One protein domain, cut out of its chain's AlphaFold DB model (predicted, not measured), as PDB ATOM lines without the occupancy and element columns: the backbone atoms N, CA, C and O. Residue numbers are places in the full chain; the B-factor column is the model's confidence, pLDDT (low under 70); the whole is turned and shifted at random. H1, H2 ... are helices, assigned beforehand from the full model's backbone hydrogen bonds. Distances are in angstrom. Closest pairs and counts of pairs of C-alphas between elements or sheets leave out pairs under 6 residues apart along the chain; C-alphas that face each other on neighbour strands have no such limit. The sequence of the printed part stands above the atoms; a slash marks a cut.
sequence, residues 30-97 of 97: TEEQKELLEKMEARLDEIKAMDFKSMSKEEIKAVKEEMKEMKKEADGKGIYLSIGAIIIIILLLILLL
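What this domain is: This is residues 30 to 97 of the 97 residues of an uncharacterized protein of Algoriphagus boseongensis (UniProt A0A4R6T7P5). Three helices run side by side in a loosely packed up-and-down bundle, their centres making a triangle: H2 and H3 form a helical hairpin, and H1, the longest helix by residues, lies alongside with few contacts. The first residues of H1 stick out at one end, where residues 30 to 35 stand free. The printed part has 68 residues, with three named helices in the order H1, H2, H3 and no named strand; the class is all helix. The whole is only just compact, close to loose, with a radius of gyration of the C-alphas of 12.9 A, and its outline is a rod with spans of 41 by 20 by 18 A.

Where its parts are: Begin with H1, residues 31 to 49: find C-alpha 31 at (-15.730, 31.017, 44.326), and from there the helix runs 27.3 A to C-alpha 49 at (-15.930, 36.165, 17.525), with z falling. Next look at H2, residues 57 to 74, which is 25.8 A long and starts at C-alpha 57 at (-29.411, 46.286, 12.771), with z rising toward its end. H3, residues 83 to 96, is 20.7 A long and ends at C-alpha 96 at (-36.027, 31.476, 11.343).

How they stand to each other: Start from H1 and look across to H2: they are close but not clearly touching, with 2 pairs of C-alphas within 8 A. Their closest C-alphas, those of Met 40 and Met 70, are 7.3 A apart. H1 and H2 run opposite ways at a shallow tilt of 23 degrees. H1 and H3 are near each other: no pair of their C-alphas is within 8 A, but 5 pairs are within 10 A. Now turn to H2 and H3, a hairpin, which touch with 5 pairs of C-alphas within 8 A. Their closest C-alphas, those of Glu 59 and Ile 90, are 7.0 A apart. H2 and H3 run opposite ways at a shallow tilt of 11 degrees. In the backbones of H1 and H2 you will find every O i to N i+4 pair within hydrogen-bond range; in H3 it is 9 of 10.

The domain as a whole: The two C-alphas farthest apart are those of Thr 30 and Leu 97, the first and last printed residues, at 41.7 A; Leu 97 is also the chain's last residue. The printed part has no cut. The links from H1 to H2, 7 residues, and from H2 to H3, 8 residues, are both short. In the B-factor column the mean pLDDT of the printed part is 72.8. Look there for values under 70 at residues 32 to 33 and residues 76 to 97; H3 has a mean of 61.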
ATOM      1  N   THR A  30     -15.705  35.580  46.015       73.94
ATOM      2  CA  THR A  30     -16.140  34.233  46.403       73.94
ATOM      3  C   THR A  30     -16.001  33.296  45.201       73.94
ATOM      4  O   THR A  30     -16.034  33.753  44.059       73.94
ATOM      5  N   GLU A  31     -15.857  31.990  45.426       73.19
ATOM      6  CA  GLU A  31     -15.730  31.017  44.326       73.19
ATOM      7  C   GLU A  31     -16.901  31.124  43.327       73.19
ATOM      8  O   GLU A  31     -16.690  31.156  42.121       73.19
ATOM      9  N   GLU A  32     -18.119  31.361  43.821       69.00
ATOM     10  CA  GLU A  32     -19.308  31.628  42.997       69.00
ATOM     11  C   GLU A  32     -19.162  32.877  42.108       69.00
ATOM     12  O   GLU A  32     -19.608  32.897  40.961       69.00
ATOM     13  N   GLN A  33     -18.527  33.938  42.619       69.38
ATOM     14  CA  GLN A  33     -18.283  35.163  41.855       69.38
ATOM     15  C   GLN A  33     -17.207  34.962  40.787       69.38
ATOM     16  O   GLN A  33     -17.279  35.609  39.746       69.38
ATOM     17  N   LYS A  34     -16.231  34.075  41.024       74.88
ATOM     18  CA  LYS A  34     -15.218  33.708  40.025       74.88
ATOM     19  C   LYS A  34     -15.834  32.908  38.884       74.88
ATOM     20  O   LYS A  34     -15.633  33.278  37.735       74.88
ATOM     21  N   GLU A  35     -16.653  31.901  39.189       74.81
ATOM     22  CA  GLU A  35     -17.368  31.132  38.160       74.81
ATOM     23  C   GLU A  35     -18.286  32.021  37.308       74.81
ATOM     24  O   GLU A  35     -18.419  31.825  36.099       74.81
ATOM     25  N   LEU A  36     -18.939  33.009  37.930       70.88
ATOM     26  CA  LEU A  36     -19.755  33.985  37.213       70.88
ATOM     27  C   LEU A  36     -18.898  34.856  36.282       70.88
ATOM     28  O   LEU A  36     -19.298  35.129  35.151       70.88
ATOM     29  N   LEU A  37     -17.711  35.267  36.742       76.44
ATOM     30  CA  LEU A  37     -16.761  36.044  35.950       76.44
ATOM     31  C   LEU A  37     -16.274  35.261  34.726       76.44
ATOM     32  O   LEU A  37     -16.334  35.783  33.617       76.44
ATOM     33  N   GLU A  38     -15.872  34.002  34.913       80.19
ATOM     34  CA  GLU A  38     -15.413  33.127  33.827       80.19
ATOM     35  C   GLU A  38     -16.507  32.914  32.771       80.19
ATOM     36  O   GLU A  38     -16.239  32.962  31.571       80.19
ATOM     37  N   LYS A  39     -17.768  32.754  33.194       76.06
ATOM     38  CA  LYS A  39     -18.912  32.666  32.270       76.06
ATOM     39  C   LYS A  39     -19.115  33.957  31.477       76.06
ATOM     40  O   LYS A  39     -19.388  33.899  30.278       76.06
ATOM     41  N   MET A  40     -18.984  35.116  32.125       75.88
ATOM     42  CA  MET A  40     -19.069  36.411  31.443       75.88
ATOM     43  C   MET A  40     -17.916  36.613  30.453       75.88
ATOM     44  O   MET A  40     -18.146  37.127  29.358       75.88
ATOM     45  N   GLU A  41     -16.697  36.201  30.805       81.44
ATOM     46  CA  GLU A  41     -15.532  36.258  29.916       81.44
ATOM     47  C   GLU A  41     -15.709  35.359  28.692       81.44
ATOM     48  O   GLU A  41     -15.564  35.838  27.566       81.44
ATOM     49  N   ALA A  42     -16.128  34.105  28.889       81.44
ATOM     50  CA  ALA A  42     -16.421  33.186  27.793       81.44
ATOM     51  C   ALA A  42     -17.463  33.778  26.829       81.44
ATOM     52  O   ALA A  42     -17.272  33.770  25.611       81.44
ATOM     53  N   ARG A  43     -18.526  34.387  27.369       79.19
ATOM     54  CA  ARG A  43     -19.548  35.035  26.545       79.19
ATOM     55  C   ARG A  43     -19.024  36.260  25.795       79.19
ATOM     56  O   ARG A  43     -19.388  36.470  24.638       79.19
ATOM     57  N   LEU A  44     -18.177  37.076  26.423       81.75
ATOM     58  CA  LEU A  44     -17.529  38.195  25.736       81.75
ATOM     59  C   LEU A  44     -16.687  37.713  24.559       81.75
ATOM     60  O   LEU A  44     -16.682  38.368  23.519       81.75
ATOM     61  N   ASP A  45     -15.980  36.599  24.712       82.88
ATOM     62  CA  ASP A  45     -15.154  36.047  23.644       82.88
ATOM     63  C   ASP A  45     -16.000  35.474  22.502       82.88
ATOM     64  O   ASP A  45     -15.681  35.721  21.338       82.88
ATOM     65  N   GLU A  46     -17.137  34.839  22.804       79.12
ATOM     66  CA  GLU A  46     -18.134  34.471  21.789       79.12
ATOM     67  C   GLU A  46     -18.643  35.698  21.021       79.12
ATOM     68  O   GLU A  46     -18.644  35.698  19.791       79.12
ATOM     69  N   ILE A  47     -19.035  36.764  21.729       81.88
ATOM     70  CA  ILE A  47     -19.516  38.013  21.120       81.88
ATOM     71  C   ILE A  47     -18.426  38.642  20.242       81.88
ATOM     72  O   ILE A  47     -18.714  39.084  19.133       81.88
ATOM     73  N   LYS A  48     -17.166  38.670  20.694       83.00
ATOM     74  CA  LYS A  48     -16.036  39.182  19.894       83.00
ATOM     75  C   LYS A  48     -15.800  38.365  18.624       83.00
ATOM     76  O   LYS A  48     -15.335  38.930  17.638       83.00
ATOM     77  N   ALA A  49     -16.083  37.065  18.661       85.88
ATOM     78  CA  ALA A  49     -15.930  36.165  17.525       85.88
ATOM     79  C   ALA A  49     -17.099  36.232  16.522       85.88
ATOM     80  O   ALA A  49     -16.999  35.643  15.446       85.88
ATOM     81  N   MET A  50     -18.191  36.943  16.837       82.81
ATOM     82  CA  MET A  50     -19.326  37.101  15.923       82.81
ATOM     83  C   MET A  50     -18.960  37.932  14.688       82.81
ATOM     84  O   MET A  50     -18.284  38.961  14.775       82.81
ATOM     85  N   ASP A  51     -19.488  37.536  13.527       86.56
ATOM     86  CA  ASP A  51     -19.418  38.357  12.317       86.56
ATOM     87  C   ASP A  51     -20.522  39.422  12.311       86.56
ATOM     88  O   ASP A  51     -21.601  39.256  11.750       86.56
ATOM     89  N   PHE A  52     -20.237  40.576  12.913       84.94
ATOM     90  CA  PHE A  52     -21.179  41.697  12.946       84.94
ATOM     91  C   PHE A  52     -21.536  42.269  11.571       84.94
ATOM     92  O   PHE A  52     -22.494  43.037  11.471       84.94
ATOM     93  N   LYS A  53     -20.773  41.961  10.514       88.19
ATOM     94  CA  LYS A  53     -21.047  42.495   9.173       88.19
ATOM     95  C   LYS A  53     -22.207  41.780   8.497       88.19
ATOM     96  O   LYS A  53     -22.871  42.395   7.667       88.19
ATOM     97  N   SER A  54     -22.443  40.516   8.843       84.50
ATOM     98  CA  SER A  54     -23.558  39.729   8.318       84.50
ATOM     99  C   SER A  54     -24.852  39.906   9.117       84.50
ATOM    100  O   SER A  54     -25.882  39.380   8.712       84.50
ATOM    101  N   MET A  55     -24.813  40.629  10.240       81.69
ATOM    102  CA  MET A  55     -25.959  40.819  11.130       81.69
ATOM    103  C   MET A  55     -26.834  42.006  10.711       81.69
ATOM    104  O   MET A  55     -26.356  43.045  10.242       81.69
ATOM    105  N   SER A  56     -28.135  41.884  10.955       84.06
ATOM    106  CA  SER A  56     -29.103  42.974  10.861       84.06
ATOM    107  C   SER A  56     -28.890  44.024  11.958       84.06
ATOM    108  O   SER A  56     -28.210  43.815  12.969       84.06
ATOM    109  N   LYS A  57     -29.508  45.198  11.784       85.88
ATOM    110  CA  LYS A  57     -29.411  46.286  12.771       85.88
ATOM    111  C   LYS A  57     -30.048  45.891  14.100       85.88
ATOM    112  O   LYS A  57     -29.590  46.324  15.157       85.88
ATOM    113  N   GLU A  58     -31.102  45.092  14.031       78.94
ATOM    114  CA  GLU A  58     -31.880  44.578  15.147       78.94
ATOM    115  C   GLU A  58     -31.045  43.599  15.977       78.94
ATOM    116  O   GLU A  58     -30.962  43.749  17.197       78.94
ATOM    117  N   GLU A  59     -30.339  42.677  15.320       73.88
ATOM    118  CA  GLU A  59     -29.443  41.720  15.980       73.88
ATOM    119  C   GLU A  59     -28.240  42.428  16.618       73.88
ATOM    120  O   GLU A  59     -27.909  42.185  17.779       73.88
ATOM    121  N   ILE A  60     -27.633  43.393  15.916       83.25
ATOM    122  CA  ILE A  60     -26.543  44.213  16.472       83.25
ATOM    123  C   ILE A  60     -27.024  45.005  17.697       83.25
ATOM    124  O   ILE A  60     -26.283  45.179  18.670       83.25
ATOM    125  N   LYS A  61     -28.258  45.520  17.666       81.69
ATOM    126  CA  LYS A  61     -28.852  46.226  18.805       81.69
ATOM    127  C   LYS A  61     -29.052  45.280  19.990       81.69
ATOM    128  O   LYS A  61     -28.750  45.689  21.107       81.69
ATOM    129  N   ALA A  62     -29.492  44.046  19.757       78.94
ATOM    130  CA  ALA A  62     -29.647  43.044  20.808       78.94
ATOM    131  C   ALA A  62     -28.311  42.730  21.502       78.94
ATOM    132  O   ALA A  62     -28.234  42.821  22.726       78.94
ATOM    133  N   VAL A  63     -27.235  42.499  20.737       81.56
ATOM    134  CA  VAL A  63     -25.893  42.260  21.306       81.56
ATOM    135  C   VAL A  63     -25.394  43.458  22.125       81.56
ATOM    136  O   VAL A  63     -24.783  43.299  23.182       81.56
ATOM    137  N   LYS A  64     -25.685  44.690  21.689       85.12
ATOM    138  CA  LYS A  64     -25.331  45.897  22.456       85.12
ATOM    139  C   LYS A  64     -26.082  46.004  23.778       85.12
ATOM    140  O   LYS A  64     -25.507  46.495  24.749       85.12
ATOM    141  N   GLU A  65     -27.352  45.619  23.815       82.38
ATOM    142  CA  GLU A  65     -28.115  45.598  25.064       82.38
ATOM    143  C   GLU A  65     -27.607  44.492  26.000       82.38
ATOM    144  O   GLU A  65     -27.394  44.778  27.176       82.38
ATOM    145  N   GLU A  66     -27.255  43.311  25.476       77.06
ATOM    146  CA  GLU A  66     -26.613  42.231  26.246       77.06
ATOM    147  C   GLU A  66     -25.319  42.713  26.924       77.06
ATOM    148  O   GLU A  66     -25.169  42.624  28.143       77.06
ATOM    149  N   MET A  67     -24.413  43.344  26.166       84.12
ATOM    150  CA  MET A  67     -23.172  43.895  26.725       84.12
ATOM    151  C   MET A  67     -23.425  44.969  27.797       84.12
ATOM    152  O   MET A  67     -22.660  45.088  28.759       84.12
ATOM    153  N   LYS A  68     -24.482  45.782  27.654       83.94
ATOM    154  CA  LYS A  68     -24.854  46.784  28.667       83.94
ATOM    155  C   LYS A  68     -25.381  46.133  29.940       83.94
ATOM    156  O   LYS A  68     -25.123  46.667  31.019       83.94
ATOM    157  N   GLU A  69     -26.129  45.043  29.830       78.88
ATOM    158  CA  GLU A  69     -26.619  44.284  30.981       78.88
ATOM    159  C   GLU A  69     -25.469  43.593  31.713       78.88
ATOM    160  O   GLU A  69     -25.310  43.836  32.909       78.88
ATOM    161  N   MET A  70     -24.576  42.906  30.992       76.94
ATOM    162  CA  MET A  70     -23.352  42.321  31.560       76.94
ATOM    163  C   MET A  70     -22.510  43.363  32.303       76.94
ATOM    164  O   MET A  70     -22.015  43.130  33.404       76.94
ATOM    165  N   LYS A  71     -22.393  44.573  31.741       81.12
ATOM    166  CA  LYS A  71     -21.690  45.678  32.398       81.12
ATOM    167  C   LYS A  71     -22.387  46.143  33.684       81.12
ATOM    168  O   LYS A  71     -21.709  46.452  34.659       81.12
ATOM    169  N   LYS A  72     -23.722  46.213  33.709       78.25
ATOM    170  CA  LYS A  72     -24.482  46.565  34.926       78.25
ATOM    171  C   LYS A  72     -24.337  45.496  36.010       78.25
ATOM    172  O   LYS A  72     -24.291  45.850  37.190       78.25
ATOM    173  N   GLU A  73     -24.277  44.228  35.609       72.75
ATOM    174  CA  GLU A  73     -24.054  43.092  36.502       72.75
ATOM    175  C   GLU A  73     -22.654  43.154  37.125       72.75
ATOM    176  O   GLU A  73     -22.534  43.146  38.351       72.75
ATOM    177  N   ALA A  74     -21.618  43.377  36.309       72.56
ATOM    178  CA  ALA A  74     -20.245  43.582  36.775       72.56
ATOM    179  C   ALA A  74     -20.088  44.821  37.683       72.56
ATOM    180  O   ALA A  74     -19.352  44.783  38.669       72.56
ATOM    181  N   ASP A  75     -20.820  45.907  37.405       72.88
ATOM    182  CA  ASP A  75     -20.844  47.127  38.229       72.88
ATOM    183  C   ASP A  75     -21.629  46.942  39.558       72.88
ATOM    184  O   ASP A  75     -21.787  47.895  40.330       72.88
ATOM    185  N   GLY A  76     -22.137  45.735  39.849       64.56
ATOM    186  CA  GLY A  76     -22.836  45.398  41.093       64.56
ATOM    187  C   GLY A  76     -24.232  46.014  41.215       64.56
ATOM    188  O   GLY A  76     -24.782  46.081  42.314       64.56
ATOM    189  N   LYS A  77     -24.816  46.486  40.102       59.19
ATOM    190  CA  LYS A  77     -26.137  47.140  40.065       59.19
ATOM    191  C   LYS A  77     -27.304  46.177  39.833       59.19
ATOM    192  O   LYS A  77     -28.421  46.646  39.652       59.19
ATOM    193  N   GLY A  78     -27.041  44.869  39.891       56.84
ATOM    194  CA  GLY A  78     -28.027  43.817  40.134       56.84
ATOM    195  C   GLY A  78     -29.264  43.871  39.242       56.84
ATOM    196  O   GLY A  78     -30.310  44.348  39.669       56.84
ATOM    197  N   ILE A  79     -29.166  43.295  38.046       49.00
ATOM    198  CA  ILE A  79     -30.319  42.697  37.369       49.00
ATOM    199  C   ILE A  79     -29.839  41.348  36.837       49.00
ATOM    200  O   ILE A  79     -29.070  41.305  35.887       49.00
ATOM    201  N   TYR A  80     -30.279  40.264  37.477       52.50
ATOM    202  CA  TYR A  80     -30.072  38.893  37.009       52.50
ATOM    203  C   TYR A  80     -31.047  38.602  35.863       52.50
ATOM    204  O   TYR A  80     -32.023  37.871  36.042       52.50
ATOM    205  N   LEU A  81     -30.836  39.214  34.698       48.44
ATOM    206  CA  LEU A  81     -31.438  38.697  33.475       48.44
ATOM    207  C   LEU A  81     -30.430  37.738  32.851       48.44
ATOM    208  O   LEU A  81     -29.308  38.109  32.533       48.44
ATOM    209  N   SER A  82     -30.830  36.472  32.763       50.53
ATOM    210  CA  SER A  82     -30.012  35.386  32.235       50.53
ATOM    211  C   SER A  82     -29.401  35.763  30.885       50.53
ATOM    212  O   SER A  82     -30.125  35.923  29.901       50.53
ATOM    213  N   ILE A  83     -28.067  35.799  30.828       54.41
ATOM    214  CA  ILE A  83     -27.269  35.865  29.591       54.41
ATOM    215  C   ILE A  83     -27.736  34.780  28.589       54.41
ATOM    216  O   ILE A  83     -27.742  34.984  27.376       54.41
ATOM    217  N   GLY A  84     -28.249  33.649  29.090       51.47
ATOM    218  CA  GLY A  84     -28.801  32.571  28.268       51.47
ATOM    219  C   GLY A  84     -30.124  32.896  27.562       51.47
ATOM    220  O   GLY A  84     -30.401  32.323  26.511       51.47
ATOM    221  N   ALA A  85     -30.943  33.818  28.079       59.16
ATOM    222  CA  ALA A  85     -32.227  34.154  27.453       59.16
ATOM    223  C   ALA A  85     -32.042  34.941  26.144       59.16
ATOM    224  O   ALA A  85     -32.802  34.753  25.195       59.16
ATOM    225  N   ILE A  86     -31.002  35.776  26.069       59.53
ATOM    226  CA  ILE A  86     -30.702  36.598  24.890       59.53
ATOM    227  C   ILE A  86     -30.037  35.759  23.790       59.53
ATOM    228  O   ILE A  86     -30.412  35.881  22.625       59.53
ATOM    229  N   ILE A  87     -29.142  34.830  24.154       64.94
ATOM    230  CA  ILE A  87     -28.586  33.814  23.238       64.94
ATOM    231  C   ILE A  87     -29.692  33.034  22.537       64.94
ATOM    232  O   ILE A  87     -29.648  32.870  21.321       64.94
ATOM    233  N   ILE A  88     -30.696  32.574  23.289       63.31
ATOM    234  CA  ILE A  88     -31.835  31.837  22.731       63.31
ATOM    235  C   ILE A  88     -32.587  32.697  21.711       63.31
ATOM    236  O   ILE A  88     -32.937  32.198  20.646       63.31
ATOM    237  N   ILE A  89     -32.796  33.986  21.991       63.53
ATOM    238  CA  ILE A  89     -33.448  34.906  21.049       63.53
ATOM    239  C   ILE A  89     -32.621  35.045  19.765       63.53
ATOM    240  O   ILE A  89     -33.182  34.952  18.677       63.53
ATOM    241  N   ILE A  90     -31.298  35.204  19.870       66.31
ATOM    242  CA  ILE A  90     -30.404  35.311  18.704       66.31
ATOM    243  C   ILE A  90     -30.376  33.999  17.900       66.31
ATOM    244  O   ILE A  90     -30.476  34.031  16.678       66.31
ATOM    245  N   LEU A  91     -30.311  32.838  18.557       64.94
ATOM    246  CA  LEU A  91     -30.358  31.533  17.884       64.94
ATOM    247  C   LEU A  91     -31.695  31.295  17.170       64.94
ATOM    248  O   LEU A  91     -31.710  30.746  16.070       64.94
ATOM    249  N   LEU A  92     -32.812  31.725  17.765       63.31
ATOM    250  CA  LEU A  92     -34.126  31.669  17.122       63.31
ATOM    251  C   LEU A  92     -34.197  32.581  15.892       63.31
ATOM    252  O   LEU A  92     -34.797  32.182  14.899       63.31
ATOM    253  N   LEU A  93     -33.572  33.764  15.928       58.78
ATOM    254  CA  LEU A  93     -33.485  34.650  14.762       58.78
ATOM    255  C   LEU A  93     -32.672  34.017  13.626       58.78
ATOM    256  O   LEU A  93     -33.112  34.077  12.486       58.78
ATOM    257  N   ILE A  94     -31.556  33.346  13.932       64.69
ATOM    258  CA  ILE A  94     -30.717  32.663  12.930       64.69
ATOM    259  C   ILE A  94     -31.422  31.436  12.321       64.69
ATOM    260  O   ILE A  94     -31.238  31.161  11.144       64.69
ATOM    261  N   LEU A  95     -32.216  30.685  13.096       62.62
ATOM    262  CA  LEU A  95     -32.953  29.505  12.605       62.62
ATOM    263  C   LEU A  95     -34.212  29.846  11.791       62.62
ATOM    264  O   LEU A  95     -34.688  29.000  11.034       62.62
ATOM    265  N   LEU A  96     -34.801  31.024  12.012       60.22
ATOM    266  CA  LEU A  96     -36.027  31.476  11.343       60.22
ATOM    267  C   LEU A  96     -35.764  32.334  10.096       60.22
ATOM    268  O   LEU A  96     -36.711  32.591   9.348       60.22
ATOM    269  N   LEU A  97     -34.521  32.783   9.900       56.56
ATOM    270  CA  LEU A  97     -34.045  33.487   8.708       56.56
ATOM    271  C   LEU A  97     -33.582  32.488   7.637       56.56
ATOM    272  O   LEU A  97     -33.893  32.734   6.450       56.56
TER     273      LEU A  97